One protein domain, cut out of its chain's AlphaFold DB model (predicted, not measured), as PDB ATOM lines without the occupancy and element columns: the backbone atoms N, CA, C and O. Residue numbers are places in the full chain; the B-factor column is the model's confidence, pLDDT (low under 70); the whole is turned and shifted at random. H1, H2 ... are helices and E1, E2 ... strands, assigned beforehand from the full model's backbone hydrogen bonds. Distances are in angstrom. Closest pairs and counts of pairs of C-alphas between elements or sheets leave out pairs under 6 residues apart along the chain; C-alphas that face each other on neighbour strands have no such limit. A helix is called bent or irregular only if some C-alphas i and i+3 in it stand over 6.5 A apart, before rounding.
ATOM      1  N   THR A 201     -34.417 -31.625  43.094       87.12
ATOM      2  CA  THR A 201     -35.180 -32.760  43.638       87.12
ATOM      3  C   THR A 201     -36.109 -33.372  42.595       87.12
ATOM      4  O   THR A 201     -36.151 -34.592  42.453       87.12
ATOM      5  N   LYS A 202     -36.811 -32.543  41.812       84.56
ATOM      6  CA  LYS A 202     -37.679 -33.019  40.726       84.56
ATOM      7  C   LYS A 202     -36.863 -33.684  39.622       84.56
ATOM      8  O   LYS A 202     -37.281 -34.720  39.110       84.56
ATOM      9  N   PHE A 203     -35.698 -33.125  39.289       86.94
ATOM     10  CA  PHE A 203     -34.771 -33.719  38.327       86.94
ATOM     11  C   PHE A 203     -34.324 -35.121  38.768       86.94
ATOM     12  O   PHE A 203     -34.470 -36.074  38.006       86.94
ATOM     13  N   ILE A 204     -33.867 -35.276  40.011       87.25
ATOM     14  CA  ILE A 204     -33.419 -36.565  40.551       87.25
ATOM     15  C   ILE A 204     -34.557 -37.580  40.599       87.25
ATOM     16  O   ILE A 204     -34.414 -38.683  40.073       87.25
ATOM     17  N   VAL A 205     -35.719 -37.208  41.138       82.38
ATOM     18  CA  VAL A 205     -36.875 -38.114  41.176       82.38
ATOM     19  C   VAL A 205     -37.257 -38.564  39.757       82.38
ATOM     20  O   VAL A 205     -37.537 -39.734  39.505       82.38
ATOM     21  N   ARG A 206     -37.219 -37.657  38.777       80.56
ATOM     22  CA  ARG A 206     -37.639 -37.974  37.409       80.56
ATOM     23  C   ARG A 206     -36.630 -38.823  36.644       80.56
ATOM     24  O   ARG A 206     -37.037 -39.766  35.973       80.56
ATOM     25  N   TYR A 207     -35.358 -38.461  36.675       80.94
ATOM     26  CA  TYR A 207     -34.361 -39.065  35.791       80.94
ATOM     27  C   TYR A 207     -33.540 -40.153  36.485       80.94
ATOM     28  O   TYR A 207     -32.954 -40.986  35.803       80.94
ATOM     29  N   ILE A 208     -33.540 -40.191  37.822       80.06
ATOM     30  CA  ILE A 208     -32.806 -41.182  38.617       80.06
ATOM     31  C   ILE A 208     -33.769 -42.130  39.347       80.06
ATOM     32  O   ILE A 208     -33.590 -43.346  39.269       80.06
ATOM     33  N   HIS A 209     -34.811 -41.625  40.029       76.31
ATOM     34  CA  HIS A 209     -35.729 -42.497  40.793       76.31
ATOM     35  C   HIS A 209     -36.718 -43.272  39.933       76.31
ATOM     36  O   HIS A 209     -37.018 -44.396  40.296       76.31
ATOM     37  N   ASN A 210     -37.174 -42.766  38.780       64.31
ATOM     38  CA  ASN A 210     -38.052 -43.548  37.884       64.31
ATOM     39  C   ASN A 210     -37.427 -44.876  37.403       64.31
ATOM     40  O   ASN A 210     -38.123 -45.712  36.833       64.31
ATOM     41  N   LEU A 211     -36.126 -45.075  37.630       60.44
ATOM     42  CA  LEU A 211     -35.391 -46.308  37.348       60.44
ATOM     43  C   LEU A 211     -35.297 -47.241  38.575       60.44
ATOM     44  O   LEU A 211     -34.695 -48.311  38.499       60.44
ATOM     45  N   ARG A 212     -35.870 -46.844  39.719       62.56
ATOM     46  CA  ARG A 212     -35.881 -47.552  41.006       62.56
ATOM     47  C   ARG A 212     -37.311 -47.698  41.532       62.56
ATOM     48  O   ARG A 212     -38.179 -46.876  41.287       62.56
ATOM     49  N   THR A 213     -37.563 -48.751  42.302       53.84
ATOM     50  CA  THR A 213     -38.894 -49.082  42.845       53.84
ATOM     51  C   THR A 213     -39.269 -48.328  44.132       53.84
ATOM     52  O   THR A 213     -40.337 -48.576  44.684       53.84
ATOM     53  N   SER A 214     -38.426 -47.418  44.633       55.41
ATOM     54  CA  SER A 214     -38.586 -46.753  45.938       55.41
ATOM     55  C   SER A 214     -38.352 -45.243  45.820       55.41
ATOM     56  O   SER A 214     -37.210 -44.822  45.652       55.41
ATOM     57  N   ASN A 215     -39.416 -44.444  45.965       58.88
ATOM     58  CA  ASN A 215     -39.420 -42.994  45.701       58.88
ATOM     59  C   ASN A 215     -39.290 -42.090  46.946       58.88
ATOM     60  O   ASN A 215     -39.365 -40.871  46.805       58.88
ATOM     61  N   GLU A 216     -39.135 -42.628  48.159       63.59
ATOM     62  CA  GLU A 216     -39.290 -41.806  49.378       63.59
ATOM     63  C   GLU A 216     -37.982 -41.455  50.108       63.59
ATOM     64  O   GLU A 216     -37.972 -40.529  50.917       63.59
ATOM     65  N   ILE A 217     -36.861 -42.131  49.822       76.38
ATOM     66  CA  ILE A 217     -35.591 -41.925  50.544       76.38
ATOM     67  C   ILE A 217     -34.460 -41.648  49.554       76.38
ATOM     68  O   ILE A 217     -34.199 -42.461  48.670       76.38
ATOM     69  N   TRP A 218     -33.767 -40.519  49.741       83.12
ATOM     70  CA  TRP A 218     -32.542 -40.216  49.004       83.12
ATOM     71  C   TRP A 218     -31.425 -41.183  49.396       83.12
ATOM     72  O   TRP A 218     -31.126 -41.367  50.576       83.12
ATOM     73  N   LEU A 219     -30.791 -41.772  48.392       85.62
ATOM     74  CA  LEU A 219     -29.603 -42.607  48.523       85.62
ATOM     75  C   LEU A 219     -28.350 -41.806  48.144       85.62
ATOM     76  O   LEU A 219     -28.445 -40.798  47.448       85.62
ATOM     77  N   ASP A 220     -27.158 -42.275  48.525       85.50
ATOM     78  CA  ASP A 220     -25.878 -41.631  48.165       85.50
ATOM     79  C   ASP A 220     -25.777 -41.312  46.662       85.50
ATOM     80  O   ASP A 220     -25.314 -40.247  46.261       85.50
ATOM     81  N   THR A 221     -26.295 -42.205  45.816       84.81
ATOM     82  CA  THR A 221     -26.332 -42.022  44.359       84.81
ATOM     83  C   THR A 221     -27.123 -40.795  43.923       84.81
ATOM     84  O   THR A 221     -26.782 -40.176  42.924       84.81
ATOM     85  N   ASP A 222     -28.187 -40.455  44.646       87.75
ATOM     86  CA  ASP A 222     -29.056 -39.329  44.320       87.75
ATOM     87  C   ASP A 222     -28.308 -38.017  44.557       87.75
ATOM     88  O   ASP A 222     -28.346 -37.113  43.722       87.75
ATOM     89  N   TYR A 223     -27.517 -37.965  45.633       90.56
ATOM     90  CA  TYR A 223     -26.595 -36.865  45.891       90.56
ATOM     91  C   TYR A 223     -25.501 -36.778  44.826       90.56
ATOM     92  O   TYR A 223     -25.277 -35.692  44.295       90.56
ATOM     93  N   PHE A 224     -24.876 -37.896  44.444       88.50
ATOM     94  CA  PHE A 224     -23.852 -37.890  43.391       88.50
ATOM     95  C   PHE A 224     -24.397 -37.413  42.039       88.50
ATOM     96  O   PHE A 224     -23.739 -36.627  41.363       88.50
ATOM     97  N   TYR A 225     -25.608 -37.822  41.653       88.38
ATOM     98  CA  TYR A 225     -26.246 -37.316  40.435       88.38
ATOM     99  C   TYR A 225     -26.664 -35.851  40.546       88.38
ATOM    100  O   TYR A 225     -26.606 -35.130  39.548       88.38
ATOM    101  N   SER A 226     -27.057 -35.400  41.738       90.25
ATOM    102  CA  SER A 226     -27.389 -33.992  41.959       90.25
ATOM    103  C   SER A 226     -26.160 -33.097  41.818       90.25
ATOM    104  O   SER A 226     -26.236 -32.058  41.169       90.25
ATOM    105  N   ASP A 227     -25.020 -33.545  42.347       88.88
ATOM    106  CA  ASP A 227     -23.727 -32.872  42.233       88.88
ATOM    107  C   ASP A 227     -23.257 -32.862  40.768       88.88
ATOM    108  O   ASP A 227     -22.990 -31.804  40.199       88.88
ATOM    109  N   TYR A 228     -23.312 -34.023  40.104       87.44
ATOM    110  CA  TYR A 228     -22.975 -34.191  38.686       87.44
ATOM    111  C   TYR A 228     -23.747 -33.232  37.769       87.44
ATOM    112  O   TYR A 228     -23.153 -32.562  36.929       87.44
ATOM    113  N   ALA A 229     -25.070 -33.131  37.924       89.56
ATOM    114  CA  ALA A 229     -25.908 -32.307  37.052       89.56
ATOM    115  C   ALA A 229     -25.911 -30.809  37.419       89.56
ATOM    116  O   ALA A 229     -26.407 -29.990  36.642       89.56
ATOM    117  N   SER A 230     -25.374 -30.434  38.585       90.06
ATOM    118  CA  SER A 230     -25.509 -29.087  39.148       90.06
ATOM    119  C   SER A 230     -24.946 -27.994  38.236       90.06
ATOM    120  O   SER A 230     -25.655 -27.038  37.914       90.06
ATOM    121  N   GLY A 231     -23.709 -28.154  37.756       88.94
ATOM    122  CA  GLY A 231     -23.031 -27.177  36.891       88.94
ATOM    123  C   GLY A 231     -23.828 -26.799  35.631       88.94
ATOM    124  O   GLY A 231     -24.239 -25.641  35.494       88.94
ATOM    125  N   PRO A 232     -24.097 -27.747  34.713       89.81
ATOM    126  CA  PRO A 232     -24.809 -27.454  33.470       89.81
ATOM    127  C   PRO A 232     -26.244 -26.957  33.695       89.81
ATOM    128  O   PRO A 232     -26.675 -26.021  33.018       89.81
ATOM    129  N   LEU A 233     -26.991 -27.530  34.647       91.69
ATOM    130  CA  LEU A 233     -28.374 -27.111  34.901       91.69
ATOM    131  C   LEU A 233     -28.446 -25.716  35.530       91.69
ATOM    132  O   LEU A 233     -29.312 -24.924  35.150       91.69
ATOM    133  N   THR A 234     -27.509 -25.376  36.419       91.25
ATOM    134  CA  THR A 234     -27.405 -24.028  36.995       91.25
ATOM    135  C   THR A 234     -27.078 -22.997  35.920       91.25
ATOM    136  O   THR A 234     -27.722 -21.948  35.864       91.25
ATOM    137  N   LEU A 235     -26.141 -23.300  35.011       91.25
ATOM    138  CA  LEU A 235     -25.843 -22.400  33.897       91.25
ATOM    139  C   LEU A 235     -27.068 -22.205  32.997       91.25
ATOM    140  O   LEU A 235     -27.398 -21.073  32.646       91.25
ATOM    141  N   TYR A 236     -27.761 -23.287  32.638       91.25
ATOM    142  CA  TYR A 236     -28.979 -23.201  31.834       91.25
ATOM    143  C   TYR A 236     -30.052 -22.337  32.503       91.25
ATOM    144  O   TYR A 236     -30.640 -21.468  31.855       91.25
ATOM    145  N   TYR A 237     -30.274 -22.535  33.803       91.44
ATOM    146  CA  TYR A 237     -31.191 -21.727  34.599       91.44
ATOM    147  C   TYR A 237     -30.801 -20.240  34.585       91.44
ATOM    148  O   TYR A 237     -31.643 -19.383  34.311       91.44
ATOM    149  N   GLY A 238     -29.516 -19.930  34.782       91.56
ATOM    150  CA  GLY A 238     -28.991 -18.566  34.693       91.56
ATOM    151  C   GLY A 238     -29.202 -17.932  33.314       91.56
ATOM    152  O   GLY A 238     -29.725 -16.824  33.219       91.56
ATOM    153  N   MET A 239     -28.879 -18.652  32.231       91.06
ATOM    154  CA  MET A 239     -29.097 -18.181  30.855       91.06
ATOM    155  C   MET A 239     -30.574 -17.921  30.556       91.06
ATOM    156  O   MET A 239     -30.899 -16.941  29.885       91.06
ATOM    157  N   LYS A 240     -31.467 -18.789  31.047       90.06
ATOM    158  CA  LYS A 240     -32.918 -18.616  30.924       90.06
ATOM    159  C   LYS A 240     -33.366 -17.325  31.601       90.06
ATOM    160  O   LYS A 240     -34.039 -16.519  30.968       90.06
ATOM    161  N   ASN A 241     -32.961 -17.115  32.849       91.56
ATOM    162  CA  ASN A 241     -33.355 -15.941  33.627       91.56
ATOM    163  C   ASN A 241     -32.769 -14.636  33.071       91.56
ATOM    164  O   ASN A 241     -33.398 -13.588  33.178       91.56
ATOM    165  N   ALA A 242     -31.595 -14.704  32.446       92.31
ATOM    166  CA  ALA A 242     -30.961 -13.572  31.780       92.31
ATOM    167  C   ALA A 242     -31.451 -13.345  30.333       92.31
ATOM    168  O   ALA A 242     -30.913 -12.484  29.642       92.31
ATOM    169  N   ASN A 243     -32.444 -14.107  29.849       89.75
ATOM    170  CA  ASN A 243     -32.943 -14.065  28.465       89.75
ATOM    171  C   ASN A 243     -31.852 -14.280  27.390       89.75
ATOM    172  O   ASN A 243     -31.951 -13.786  26.269       89.75
ATOM    173  N   LEU A 244     -30.812 -15.056  27.702       89.06
ATOM    174  CA  LEU A 244     -29.700 -15.338  26.784       89.06
ATOM    175  C   LEU A 244     -29.976 -16.526  25.855       89.06
ATOM    176  O   LEU A 244     -29.271 -16.718  24.863       89.06
ATOM    177  N   LEU A 245     -31.010 -17.322  26.144       88.50
ATOM    178  CA  LEU A 245     -31.341 -18.505  25.345       88.50
ATOM    179  C   LEU A 245     -31.669 -18.151  23.890       88.50
ATOM    180  O   LEU A 245     -31.297 -18.901  22.990       88.50
ATOM    181  N   ASP A 246     -32.305 -17.003  23.643       86.06
ATOM    182  CA  ASP A 246     -32.648 -16.550  22.290       86.06
ATOM    183  C   ASP A 246     -31.413 -16.288  21.423       86.06
ATOM    184  O   ASP A 246     -31.403 -16.620  20.238       86.06
ATOM    185  N   ILE A 247     -30.333 -15.792  22.029       84.69
ATOM    186  CA  ILE A 247     -29.057 -15.542  21.347       84.69
ATOM    187  C   ILE A 247     -28.454 -16.863  20.851       84.69
ATOM    188  O   ILE A 247     -27.896 -16.934  19.753       84.69
ATOM    189  N   LEU A 248     -28.594 -17.928  21.647       83.88
ATOM    190  CA  LEU A 248     -28.034 -19.246  21.355       83.88
ATOM    191  C   LEU A 248     -28.870 -20.053  20.350       83.88
ATOM    192  O   LEU A 248     -28.322 -20.940  19.698       83.88
ATOM    193  N   LYS A 249     -30.155 -19.722  20.142       79.56
ATOM    194  CA  LYS A 249     -31.051 -20.435  19.200       79.56
ATOM    195  C   LYS A 249     -30.526 -20.489  17.763       79.56
ATOM    196  O   LYS A 249     -30.856 -21.419  17.028       79.56
ATOM    197  N   HIS A 250     -29.726 -19.505  17.361       82.50
ATOM    198  CA  HIS A 250     -29.189 -19.388  16.002       82.50
ATOM    199  C   HIS A 250     -27.725 -19.821  15.880       82.50
ATOM    200  O   HIS A 250     -27.150 -19.760  14.793       82.50
ATOM    201  N   LYS A 251     -27.102 -20.245  16.981       86.69
ATOM    202  CA  LYS A 251     -25.707 -20.679  16.990       86.69
ATOM    203  C   LYS A 251     -25.629 -22.189  16.790       86.69
ATOM    204  O   LYS A 251     -26.529 -22.933  17.167       86.69
ATOM    205  N   LYS A 252     -24.540 -22.630  16.163       87.75
ATOM    206  CA  LYS A 252     -24.189 -24.054  16.027       87.75
ATOM    207  C   LYS A 252     -23.073 -24.462  16.983       87.75
ATOM    208  O   LYS A 252     -22.920 -25.646  17.248       87.75
ATOM    209  N   THR A 253     -22.321 -23.495  17.494       87.69
ATOM    210  CA  THR A 253     -21.181 -23.703  18.379       87.69
ATOM    211  C   THR A 253     -21.378 -22.891  19.657       87.69
ATOM    212  O   THR A 253     -21.945 -21.795  19.619       87.69
ATOM    213  N   CYS A 254     -20.943 -23.434  20.790       88.00
ATOM    214  CA  CYS A 254     -20.968 -22.766  22.085       88.00
ATOM    215  C   CYS A 254     -19.670 -23.069  22.832       88.00
ATOM    216  O   CYS A 254     -19.247 -24.221  22.902       88.00
ATOM    217  N   VAL A 255     -19.048 -22.028  23.379       88.94
ATOM    218  CA  VAL A 255     -17.846 -22.139  24.203       88.94
ATOM    219  C   VAL A 255     -18.195 -21.635  25.594       88.94
ATOM    220  O   VAL A 255     -18.738 -20.537  25.733       88.94
ATOM    221  N   ILE A 256     -17.911 -22.443  26.609       86.94
ATOM    222  CA  ILE A 256     -18.192 -22.133  28.009       86.94
ATOM    223  C   ILE A 256     -16.880 -22.168  28.772       86.94
ATOM    224  O   ILE A 256     -16.156 -23.161  28.736       86.94
ATOM    225  N   HIS A 257     -16.606 -21.082  29.486       86.19
ATOM    226  CA  HIS A 257     -15.489 -20.988  30.412       86.19
ATOM    227  C   HIS A 257     -16.030 -21.162  31.829       86.19
ATOM    228  O   HIS A 257     -16.837 -20.359  32.295       86.19
ATOM    229  N   VAL A 258     -15.612 -22.233  32.491       82.31
ATOM    230  CA  VAL A 258     -15.980 -22.556  33.867       82.31
ATOM    231  C   VAL A 258     -14.794 -22.198  34.746       82.31
ATOM    232  O   VAL A 258     -13.754 -22.851  34.685       82.31
ATOM    233  N   LEU A 259     -14.949 -21.149  35.547       80.00
ATOM    234  CA  LEU A 259     -14.011 -20.836  36.621       80.00
ATOM    235  C   LEU A 259     -14.356 -21.765  37.787       80.00
ATOM    236  O   LEU A 259     -15.399 -21.582  38.412       80.00
ATOM    237  N   GLY A 260     -13.550 -22.800  38.014       65.75
ATOM    238  CA  GLY A 260     -13.941 -23.909  38.887       65.75
ATOM    239  C   GLY A 260     -12.779 -24.577  39.609       65.75
ATOM    240  O   GLY A 260     -11.645 -24.104  39.582       65.75
ATOM    241  N   SER A 261     -13.080 -25.678  40.287       62.31
ATOM    242  CA  SER A 261     -12.129 -26.541  40.985       62.31
ATOM    243  C   SER A 261     -11.803 -27.819  40.186       62.31
ATOM    244  O   SER A 261     -12.199 -27.999  39.035       62.31
ATOM    245  N   TYR A 262     -11.048 -28.733  40.804       56.62
ATOM    246  CA  TYR A 262     -10.720 -30.047  40.240       56.62
ATOM    247  C   TYR A 262     -11.964 -30.929  39.987       56.62
ATOM    248  O   TYR A 262     -11.977 -31.711  39.037       56.62
ATOM    249  N   ILE A 263     -13.021 -30.790  40.799       57.06
ATOM    250  CA  ILE A 263     -14.235 -31.628  40.731       57.06
ATOM    251  C   ILE A 263     -14.987 -31.410  39.407       57.06
ATOM    252  O   ILE A 263     -15.501 -32.355  38.811       57.06
ATOM    253  N   GLU A 264     -14.977 -30.187  38.882       55.19
ATOM    254  CA  GLU A 264     -15.592 -29.848  37.599       55.19
ATOM    255  C   GLU A 264     -14.922 -30.565  36.413       55.19
ATOM    256  O   GLU A 264     -15.574 -30.787  35.390       55.19
ATOM    257  N   GLY A 265     -13.660 -30.992  36.557       57.94
ATOM    258  CA  GLY A 265     -12.966 -31.849  35.592       57.94
ATOM    259  C   GLY A 265     -13.536 -33.273  35.538       57.94
ATOM    260  O   GLY A 265     -13.757 -33.816  34.452       57.94
ATOM    261  N   GLU A 266     -13.853 -33.861  36.698       65.12
ATOM    262  CA  GLU A 266     -14.450 -35.204  36.798       65.12
ATOM    263  C   GLU A 266     -15.892 -35.238  36.265       65.12
ATOM    264  O   GLU A 266     -16.345 -36.258  35.740       65.12
ATOM    265  N   TYR A 267     -16.599 -34.107  36.325       77.69
ATOM    266  CA  TYR A 267     -17.974 -33.964  35.837       77.69
ATOM    267  C   TYR A 267     -18.081 -33.327  34.446       77.69
ATOM    268  O   TYR A 267     -19.164 -32.919  34.033       77.69
ATOM    269  N   THR A 268     -16.994 -33.286  33.670       75.56
ATOM    270  CA  THR A 268     -17.010 -32.799  32.274       75.56
ATOM    271  C   THR A 268     -18.118 -33.455  31.443       75.56
ATOM    272  O   THR A 268     -18.845 -32.771  30.723       75.56
ATOM    273  N   ARG A 269     -18.356 -34.759  31.625       79.19
ATOM    274  CA  ARG A 269     -19.438 -35.483  30.933       79.19
ATOM    275  C   ARG A 269     -20.835 -34.921  31.204       79.19
ATOM    276  O   ARG A 269     -21.676 -34.971  30.314       79.19
ATOM    277  N   ALA A 270     -21.083 -34.334  32.375       85.44
ATOM    278  CA  ALA A 270     -22.397 -33.795  32.721       85.44
ATOM    279  C   ALA A 270     -22.838 -32.670  31.785       85.44
ATOM    280  O   ALA A 270     -24.032 -32.462  31.567       85.44
ATOM    281  N   TRP A 271     -21.878 -31.960  31.190       86.44
ATOM    282  CA  TRP A 271     -22.142 -30.855  30.279       86.44
ATOM    283  C   TRP A 271     -22.854 -31.285  28.988       86.44
ATOM    284  O   TRP A 271     -23.425 -30.426  28.314       86.44
ATOM    285  N   GLU A 272     -22.932 -32.588  28.681       84.81
ATOM    286  CA  GLU A 272     -23.804 -33.101  27.614       84.81
ATOM    287  C   GLU A 272     -25.284 -32.729  27.827       84.81
ATOM    288  O   GLU A 272     -26.014 -32.529  26.857       84.81
ATOM    289  N   LEU A 273     -25.720 -32.526  29.081       87.56
ATOM    290  CA  LEU A 273     -27.074 -32.069  29.409       87.56
ATOM    291  C   LEU A 273     -27.429 -30.753  28.698       87.56
ATOM    292  O   LEU A 273     -28.579 -30.543  28.308       87.56
ATOM    293  N   LEU A 274     -26.451 -29.869  28.468       88.56
ATOM    294  CA  LEU A 274     -26.686 -28.640  27.710       88.56
ATOM    295  C   LEU A 274     -26.946 -28.900  26.229       88.56
ATOM    296  O   LEU A 274     -27.746 -28.180  25.640       88.56
ATOM    297  N   LEU A 275     -26.317 -29.910  25.621       86.00
ATOM    298  CA  LEU A 275     -26.572 -30.271  24.221       86.00
ATOM    299  C   LEU A 275     -28.005 -30.775  24.037       86.00
ATOM    300  O   LEU A 275     -28.661 -30.422  23.055       86.00
ATOM    301  N   HIS A 276     -28.518 -31.527  25.012       85.38
ATOM    302  CA  HIS A 276     -29.909 -31.963  25.023       85.38
ATOM    303  C   HIS A 276     -30.890 -30.780  25.150       85.38
ATOM    304  O   HIS A 276     -31.888 -30.708  24.431       85.38
ATOM    305  N   LEU A 277     -30.594 -29.803  26.016       87.75
ATOM    306  CA  LEU A 277     -31.434 -28.610  26.200       87.75
ATOM    307  C   LEU A 277     -31.344 -27.630  25.021       87.75
ATOM    308  O   LEU A 277     -32.334 -27.001  24.639       87.75
ATOM    309  N   LEU A 278     -30.162 -27.510  24.422       86.81
ATOM    310  CA  LEU A 278     -29.834 -26.574  23.353       86.81
ATOM    311  C   LEU A 278     -29.599 -27.317  22.033       86.81
ATOM    312  O   LEU A 278     -28.575 -27.131  21.387       86.81
ATOM    313  N   HIS A 279     -30.576 -28.107  21.586       82.50
ATOM    314  CA  HIS A 279     -30.502 -29.000  20.411       82.50
ATOM    315  C   HIS A 279     -29.979 -28.387  19.082       82.50
ATOM    316  O   HIS A 279     -29.663 -29.114  18.127       82.50
ATOM    317  N   LYS A 280     -29.930 -27.050  18.965       84.81
ATOM    318  CA  LYS A 280     -29.343 -26.327  17.822       84.81
ATOM    319  C   LYS A 280     -27.816 -26.236  17.887       84.81
ATOM    320  O   LYS A 280     -27.182 -26.232  16.832       84.81
ATOM    321  N   ILE A 281     -27.246 -26.237  19.088       87.19
ATOM    322  CA  ILE A 281     -25.810 -26.367  19.311       87.19
ATOM    323  C   ILE A 281     -25.389 -27.778  18.890       87.19
ATOM    324  O   ILE A 281     -25.955 -28.777  19.325       87.19
ATOM    325  N   LYS A 282     -24.422 -27.846  17.979       83.19
ATOM    326  CA  LYS A 282     -23.797 -29.076  17.477       83.19
ATOM    327  C   LYS A 282     -22.384 -29.253  18.007       83.19
ATOM    328  O   LYS A 282     -21.872 -30.364  17.998       83.19
ATOM    329  N   GLU A 283     -21.766 -28.180  18.476       85.31
ATOM    330  CA  GLU A 283     -20.442 -28.229  19.072       85.31
ATOM    331  C   GLU A 283     -20.438 -27.462  20.386       85.31
ATOM    332  O   GLU A 283     -20.786 -26.278  20.420       85.31
ATOM    333  N   LEU A 284     -20.075 -28.157  21.460       86.25
ATOM    334  CA  LEU A 284     -19.936 -27.583  22.790       86.25
ATOM    335  C   LEU A 284     -18.502 -27.784  23.265       86.25
ATOM    336  O   LEU A 284     -18.039 -28.922  23.377       86.25
ATOM    337  N   THR A 285     -17.834 -26.676  23.564       85.75
ATOM    338  CA  THR A 285     -16.480 -26.669  24.113       85.75
ATOM    339  C   THR A 285     -16.513 -26.151  25.541       85.75
ATOM    340  O   THR A 285     -16.961 -25.028  25.780       85.75
ATOM    341  N   ILE A 286     -16.031 -26.958  26.487       83.88
ATOM    342  CA  ILE A 286     -15.928 -26.580  27.899       83.88
ATOM    343  C   ILE A 286     -14.458 -26.364  28.247       83.88
ATOM    344  O   ILE A 286     -13.658 -27.302  28.218       83.88
ATOM    345  N   HIS A 287     -14.120 -25.129  28.600       80.69
ATOM    346  CA  HIS A 287     -12.841 -24.776  29.200       80.69
ATOM    347  C   HIS A 287     -13.031 -24.681  30.707       80.69
ATOM    348  O   HIS A 287     -13.643 -23.727  31.185       80.69
ATOM    349  N   VAL A 288     -12.517 -25.653  31.459       77.88
ATOM    350  CA  VAL A 288     -12.469 -25.538  32.920       77.88
ATOM    351  C   VAL A 288     -11.114 -24.947  33.295       77.88
ATOM    352  O   VAL A 288     -10.060 -25.485  32.942       77.88
ATOM    353  N   ILE A 289     -11.165 -23.802  33.965       76.56
ATOM    354  CA  ILE A 289     -10.008 -22.998  34.341       76.56
ATOM    355  C   ILE A 289      -9.866 -23.097  35.857       76.56
ATOM    356  O   ILE A 289     -10.717 -22.597  36.595       76.56
ATOM    357  N   ALA A 290      -8.791 -23.746  36.310       66.75
ATOM    358  CA  ALA A 290      -8.446 -23.840  37.724       66.75
ATOM    359  C   ALA A 290      -6.918 -23.862  37.920       66.75
ATOM    360  O   ALA A 290      -6.204 -24.450  37.101       66.75
ATOM    361  N   PRO A 291      -6.393 -23.279  39.014       57.41
ATOM    362  CA  PRO A 291      -4.949 -23.166  39.247       57.41
ATOM    363  C   PRO A 291      -4.224 -24.524  39.380       57.41
ATOM    364  O   PRO A 291      -3.056 -24.646  38.994       57.41
ATOM    365  N   ASP A 292      -4.926 -25.562  39.845       59.50
ATOM    366  CA  ASP A 292      -4.348 -26.876  40.166       59.50
ATOM    367  C   ASP A 292      -4.637 -27.973  39.123       59.50
ATOM    368  O   ASP A 292      -4.314 -29.142  39.339       59.50
ATOM    369  N   LEU A 293      -5.234 -27.630  37.976       60.41
ATOM    370  CA  LEU A 293      -5.540 -28.614  36.937       60.41
ATOM    371  C   LEU A 293      -4.321 -28.917  36.060       60.41
ATOM    372  O   LEU A 293      -3.584 -28.025  35.633       60.41
ATOM    373  N   LYS A 294      -4.133 -30.203  35.744       59.91
ATOM    374  CA  LYS A 294      -3.229 -30.613  34.666       59.91
ATOM    375  C   LYS A 294      -3.895 -30.315  33.330       59.91
ATOM    376  O   LYS A 294      -5.096 -30.520  33.177       59.91
ATOM    377  N   ALA A 295      -3.102 -29.832  32.377       59.91
ATOM    378  CA  ALA A 295      -3.589 -29.608  31.028       59.91
ATOM    379  C   ALA A 295      -3.909 -30.956  30.377       59.91
ATOM    380  O   ALA A 295      -3.006 -31.724  30.049       59.91
ATOM    381  N   GLU A 296      -5.193 -31.231  30.206       62.00
ATOM    382  CA  GLU A 296      -5.695 -32.425  29.539       62.00
ATOM    383  C   GLU A 296      -6.783 -32.008  28.551       62.00
ATOM    384  O   GLU A 296      -7.590 -31.112  28.819       62.00
ATOM    385  N   SER A 297      -6.773 -32.641  27.383       61.50
ATOM    386  CA  SER A 297      -7.769 -32.437  26.342       61.50
ATOM    387  C   SER A 297      -8.257 -33.783  25.833       61.50
ATOM    388  O   SER A 297      -7.494 -34.744  25.706       61.50
ATOM    389  N   GLY A 298      -9.552 -33.865  25.556       60.06
ATOM    390  CA  GLY A 298     -10.158 -35.101  25.091       60.06
ATOM    391  C   GLY A 298     -11.513 -34.877  24.446       60.06
ATOM    392  O   GLY A 298     -12.251 -33.954  24.798       60.06
ATOM    393  N   ASN A 299     -11.834 -35.759  23.503       62.03
ATOM    394  CA  ASN A 299     -13.201 -35.938  23.039       62.03
ATOM    395  C   ASN A 299     -13.940 -36.823  24.038       62.03
ATOM    396  O   ASN A 299     -13.426 -37.873  24.434       62.03
ATOM    397  N   VAL A 300     -15.160 -36.437  24.398       64.94
ATOM    398  CA  VAL A 300     -16.042 -37.299  25.191       64.94
ATOM    399  C   VAL A 300     -17.017 -37.992  24.255       64.94
ATOM    400  O   VAL A 300     -17.610 -37.368  23.375       64.94
ATOM    401  N   VAL A 301     -17.180 -39.299  24.453       63.25
ATOM    402  CA  VAL A 301     -18.236 -40.068  23.797       63.25
ATOM    403  C   VAL A 301     -19.567 -39.651  24.412       63.25
ATOM    404  O   VAL A 301     -19.797 -39.874  25.599       63.25
ATOM    405  N   LEU A 302     -20.403 -39.013  23.600       66.62
ATOM    406  CA  LEU A 302     -21.746 -38.583  23.975       66.62
ATOM    407  C   LEU A 302     -22.730 -39.757  23.945       66.62
ATOM    408  O   LEU A 302     -22.462 -40.795  23.336       66.62
ATOM    409  N   CYS A 303     -23.897 -39.551  24.556       65.81
ATOM    410  CA  CYS A 303     -25.067 -40.406  24.376       65.81
ATOM    411  C   CYS A 303     -25.304 -40.802  22.900       65.81
ATOM    412  O   CYS A 303     -25.197 -39.972  21.993       65.81
ATOM    413  N   SER A 304     -25.702 -42.057  22.659       55.38
ATOM    414  CA  SER A 304     -25.961 -42.630  21.330       55.38
ATOM    415  C   SER A 304     -27.062 -41.937  20.520       55.38
ATOM    416  O   SER A 304     -27.213 -42.237  19.347       55.38
ATOM    417  N   GLU A 305     -27.839 -41.010  21.078       50.78
ATOM    418  CA  GLU A 305     -28.818 -40.233  20.298       50.78
ATOM    419  C   GLU A 305     -28.240 -38.929  19.716       50.78
ATOM    420  O   GLU A 305     -28.828 -38.312  18.828       50.78
ATOM    421  N   LEU A 306     -27.043 -38.524  20.152       51.09
ATOM    422  CA  LEU A 306     -26.389 -37.266  19.781       51.09
ATOM    423  C   LEU A 306     -25.384 -37.405  18.617       51.09
ATOM    424  O   LEU A 306     -24.496 -36.565  18.481       51.09
ATOM    425  N   PHE A 307     -25.525 -38.404  17.733       43.78
ATOM    426  CA  PHE A 307     -24.555 -38.762  16.667       43.78
ATOM    427  C   PHE A 307     -24.082 -37.623  15.731       43.78
ATOM    428  O   PHE A 307     -23.145 -37.816  14.958       43.78
ATOM    429  N   LEU A 308     -24.690 -36.434  15.783       40.94
ATOM    430  CA  LEU A 308     -24.302 -35.263  14.990       40.94
ATOM    431  C   LEU A 308     -23.592 -34.150  15.784       40.94
ATOM    432  O   LEU A 308     -23.313 -33.106  15.194       40.94
ATOM    433  N   SER A 309     -23.314 -34.324  17.082       45.59
ATOM    434  CA  SER A 309     -22.602 -33.320  17.887       45.59
ATOM    435  C   SER A 309     -21.212 -33.764  18.336       45.59
ATOM    436  O   SER A 309     -21.003 -34.921  18.688       45.59
ATOM    437  N   LYS A 310     -20.259 -32.826  18.328       49.88
ATOM    438  CA  LYS A 310     -18.901 -33.010  18.859       49.88
ATOM    439  C   LYS A 310     -18.790 -32.277  20.193       49.88
ATOM    440  O   LYS A 310     -19.189 -31.120  20.294       49.88
ATOM    441  N   TYR A 311     -18.251 -32.950  21.203       46.75
ATOM    442  CA  TYR A 311     -17.980 -32.368  22.513       46.75
ATOM    443  C   TYR A 311     -16.482 -32.416  22.798       46.75
ATOM    444  O   TYR A 311     -15.868 -33.484  22.714       46.75
ATOM    445  N   TRP A 312     -15.929 -31.264  23.173       44.84
ATOM    446  CA  TRP A 312     -14.528 -31.103  23.545       44.84
ATOM    447  C   TRP A 312     -14.423 -30.495  24.941       44.84
ATOM    448  O   TRP A 312     -14.930 -29.402  25.196       44.84
ATOM    449  N   SER A 313     -13.713 -31.172  25.838       45.47
ATOM    450  CA  SER A 313     -13.334 -30.615  27.139       45.47
ATOM    451  C   SER A 313     -11.835 -30.359  27.168       45.47
ATOM    452  O   SER A 313     -11.053 -31.254  26.834       45.47
ATOM    453  N   THR A 314     -11.442 -29.153  27.579       50.16
ATOM    454  CA  THR A 314     -10.035 -28.799  27.800       50.16
ATOM    455  C   THR A 314      -9.857 -28.222  29.198       50.16
ATOM    456  O   THR A 314     -10.577 -27.307  29.600       50.16
ATOM    457  N   LEU A 315      -8.886 -28.759  29.931       47.19
ATOM    458  CA  LEU A 315      -8.473 -28.266  31.240       47.19
ATOM    459  C   LEU A 315      -7.269 -27.336  31.052       47.19
ATOM    460  O   LEU A 315      -6.285 -27.721  30.418       47.19
ATOM    461  N   HIS A 316      -7.339 -26.111  31.576       42.00
ATOM    462  CA  HIS A 316      -6.241 -25.141  31.499       42.00
ATOM    463  C   HIS A 316      -5.773 -24.718  32.894       42.00
ATOM    464  O   HIS A 316      -6.588 -24.427  33.770       42.00
ATOM    465  N   ARG A 317      -4.447 -24.619  33.063       37.25
ATOM    466  CA  ARG A 317      -3.815 -23.930  34.195       37.25
ATOM    467  C   ARG A 317      -3.629 -22.461  33.823       37.25
ATOM    468  O   ARG A 317      -2.882 -22.164  32.895       37.25
ATOM    469  N   GLU A 318      -4.238 -21.554  34.578       36.66
ATOM    470  CA  GLU A 318      -3.949 -20.119  34.494       36.66
ATOM    471  C   GLU A 318      -3.237 -19.638  35.765       36.66
ATOM    472  O   GLU A 318      -3.689 -19.878  36.885       36.66
TER     473      GLU A 318
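AT A GLANCE: This is residues 201 to 318 of the 330 residues of the protein "uncharacterized protein LOC106750235" of Dinoponera quadriceps (UniProt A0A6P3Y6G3). A twisted wall of four strands has H5 packed over one face, and the arm H2b of the bent helix H2 packs on H5. The other arm, H2a, leads away from the sheet to H1 and the link of residues 208 to 219, at the far end of the longest axis. The printed part has 118 residues, with five named helices and four named strands in the order H1 H2 H3 E1 H4 H5 E2 E3 E4. The sheet, in the order E1 E2 E4 E3, is mixed, and the class is mixed, helices and strands. The whole is compact, with a radius of gyration of the C-alphas of 15.3 A and spans of 42 by 35 by 30 A.

IN THESE COORDINATES: H1, residues 201 to 207, begins with C-alpha 201 at (-35.180, -32.760, 43.638). H2, residues 220 to 241, was assigned as one helix by its hydrogen bonds but is bent, with C-alphas 228 and 231 7.2 A apart; its arms are H2a, residues 220 to 228, 12.4 A long, and H2b, residues 231 to 241, 15.6 A long. H3 is residues 245 to 248. E1, residues 253 to 259, measures 19.8 A. H4, residues 263 to 266, and H5, residues 268 to 277 and 16.2 A long, follow. E2, residues 283 to 289, measures 19.2 A, E3 is residues 297 to 299, and E4, residues 310 to 316 and 19.5 A long, ends with C-alpha 316 at (-6.241, -25.141, 31.499).

HOW THE PARTS SIT: E1 and E2 are parallel, with N 256 and O 285 2.9 A apart. E2 and E4 are parallel, with N 286 and O 312 3.0 A apart. E3 and E4 form an antiparallel hairpin, with N 298 and O 313 3.3 A apart. E1, H4 H5, E2 is a strand-helix-strand unit, two parallel neighbour strands with helices between, and its crossover is right-handed. H5 is on one face of the sheet, two layers, at a height over the sheet of 9.4 A; H4 only grazes the sheet with residues 264 to 265. H2b touches H5, closest at the C-alphas of Pro 232 and Trp 271, 5.4 A, at a shallow tilt of 34 degrees, only just short of steep, the same way. H3 is close to H2b but not clearly touching, the C-alphas of Met 239 and Leu 245 being closest at 6.0 A. H1 and H2a only just touch, with 3 pairs of C-alphas within 8 A, the closest those of Ile 204 and Asp 222, 6.4 A. In H1, H2a and H2b every O i to N i+4 pair is within hydrogen-bond range, in H5 2 of 6 beside 7 of 7 O i to N i+3 pairs, and H3 and H4 are too short for an O i to N i+4 pair.

THE WHOLE: The C-alphas farthest apart, those of Thr 213 and Glu 318, are 46.1 A apart. The printed part has no cut, and the link from H1 to H2 is long. Mean pLDDT of the printed part is 74.9; residues 210 to 216, 260 to 266 and 290 to 318 are under 70.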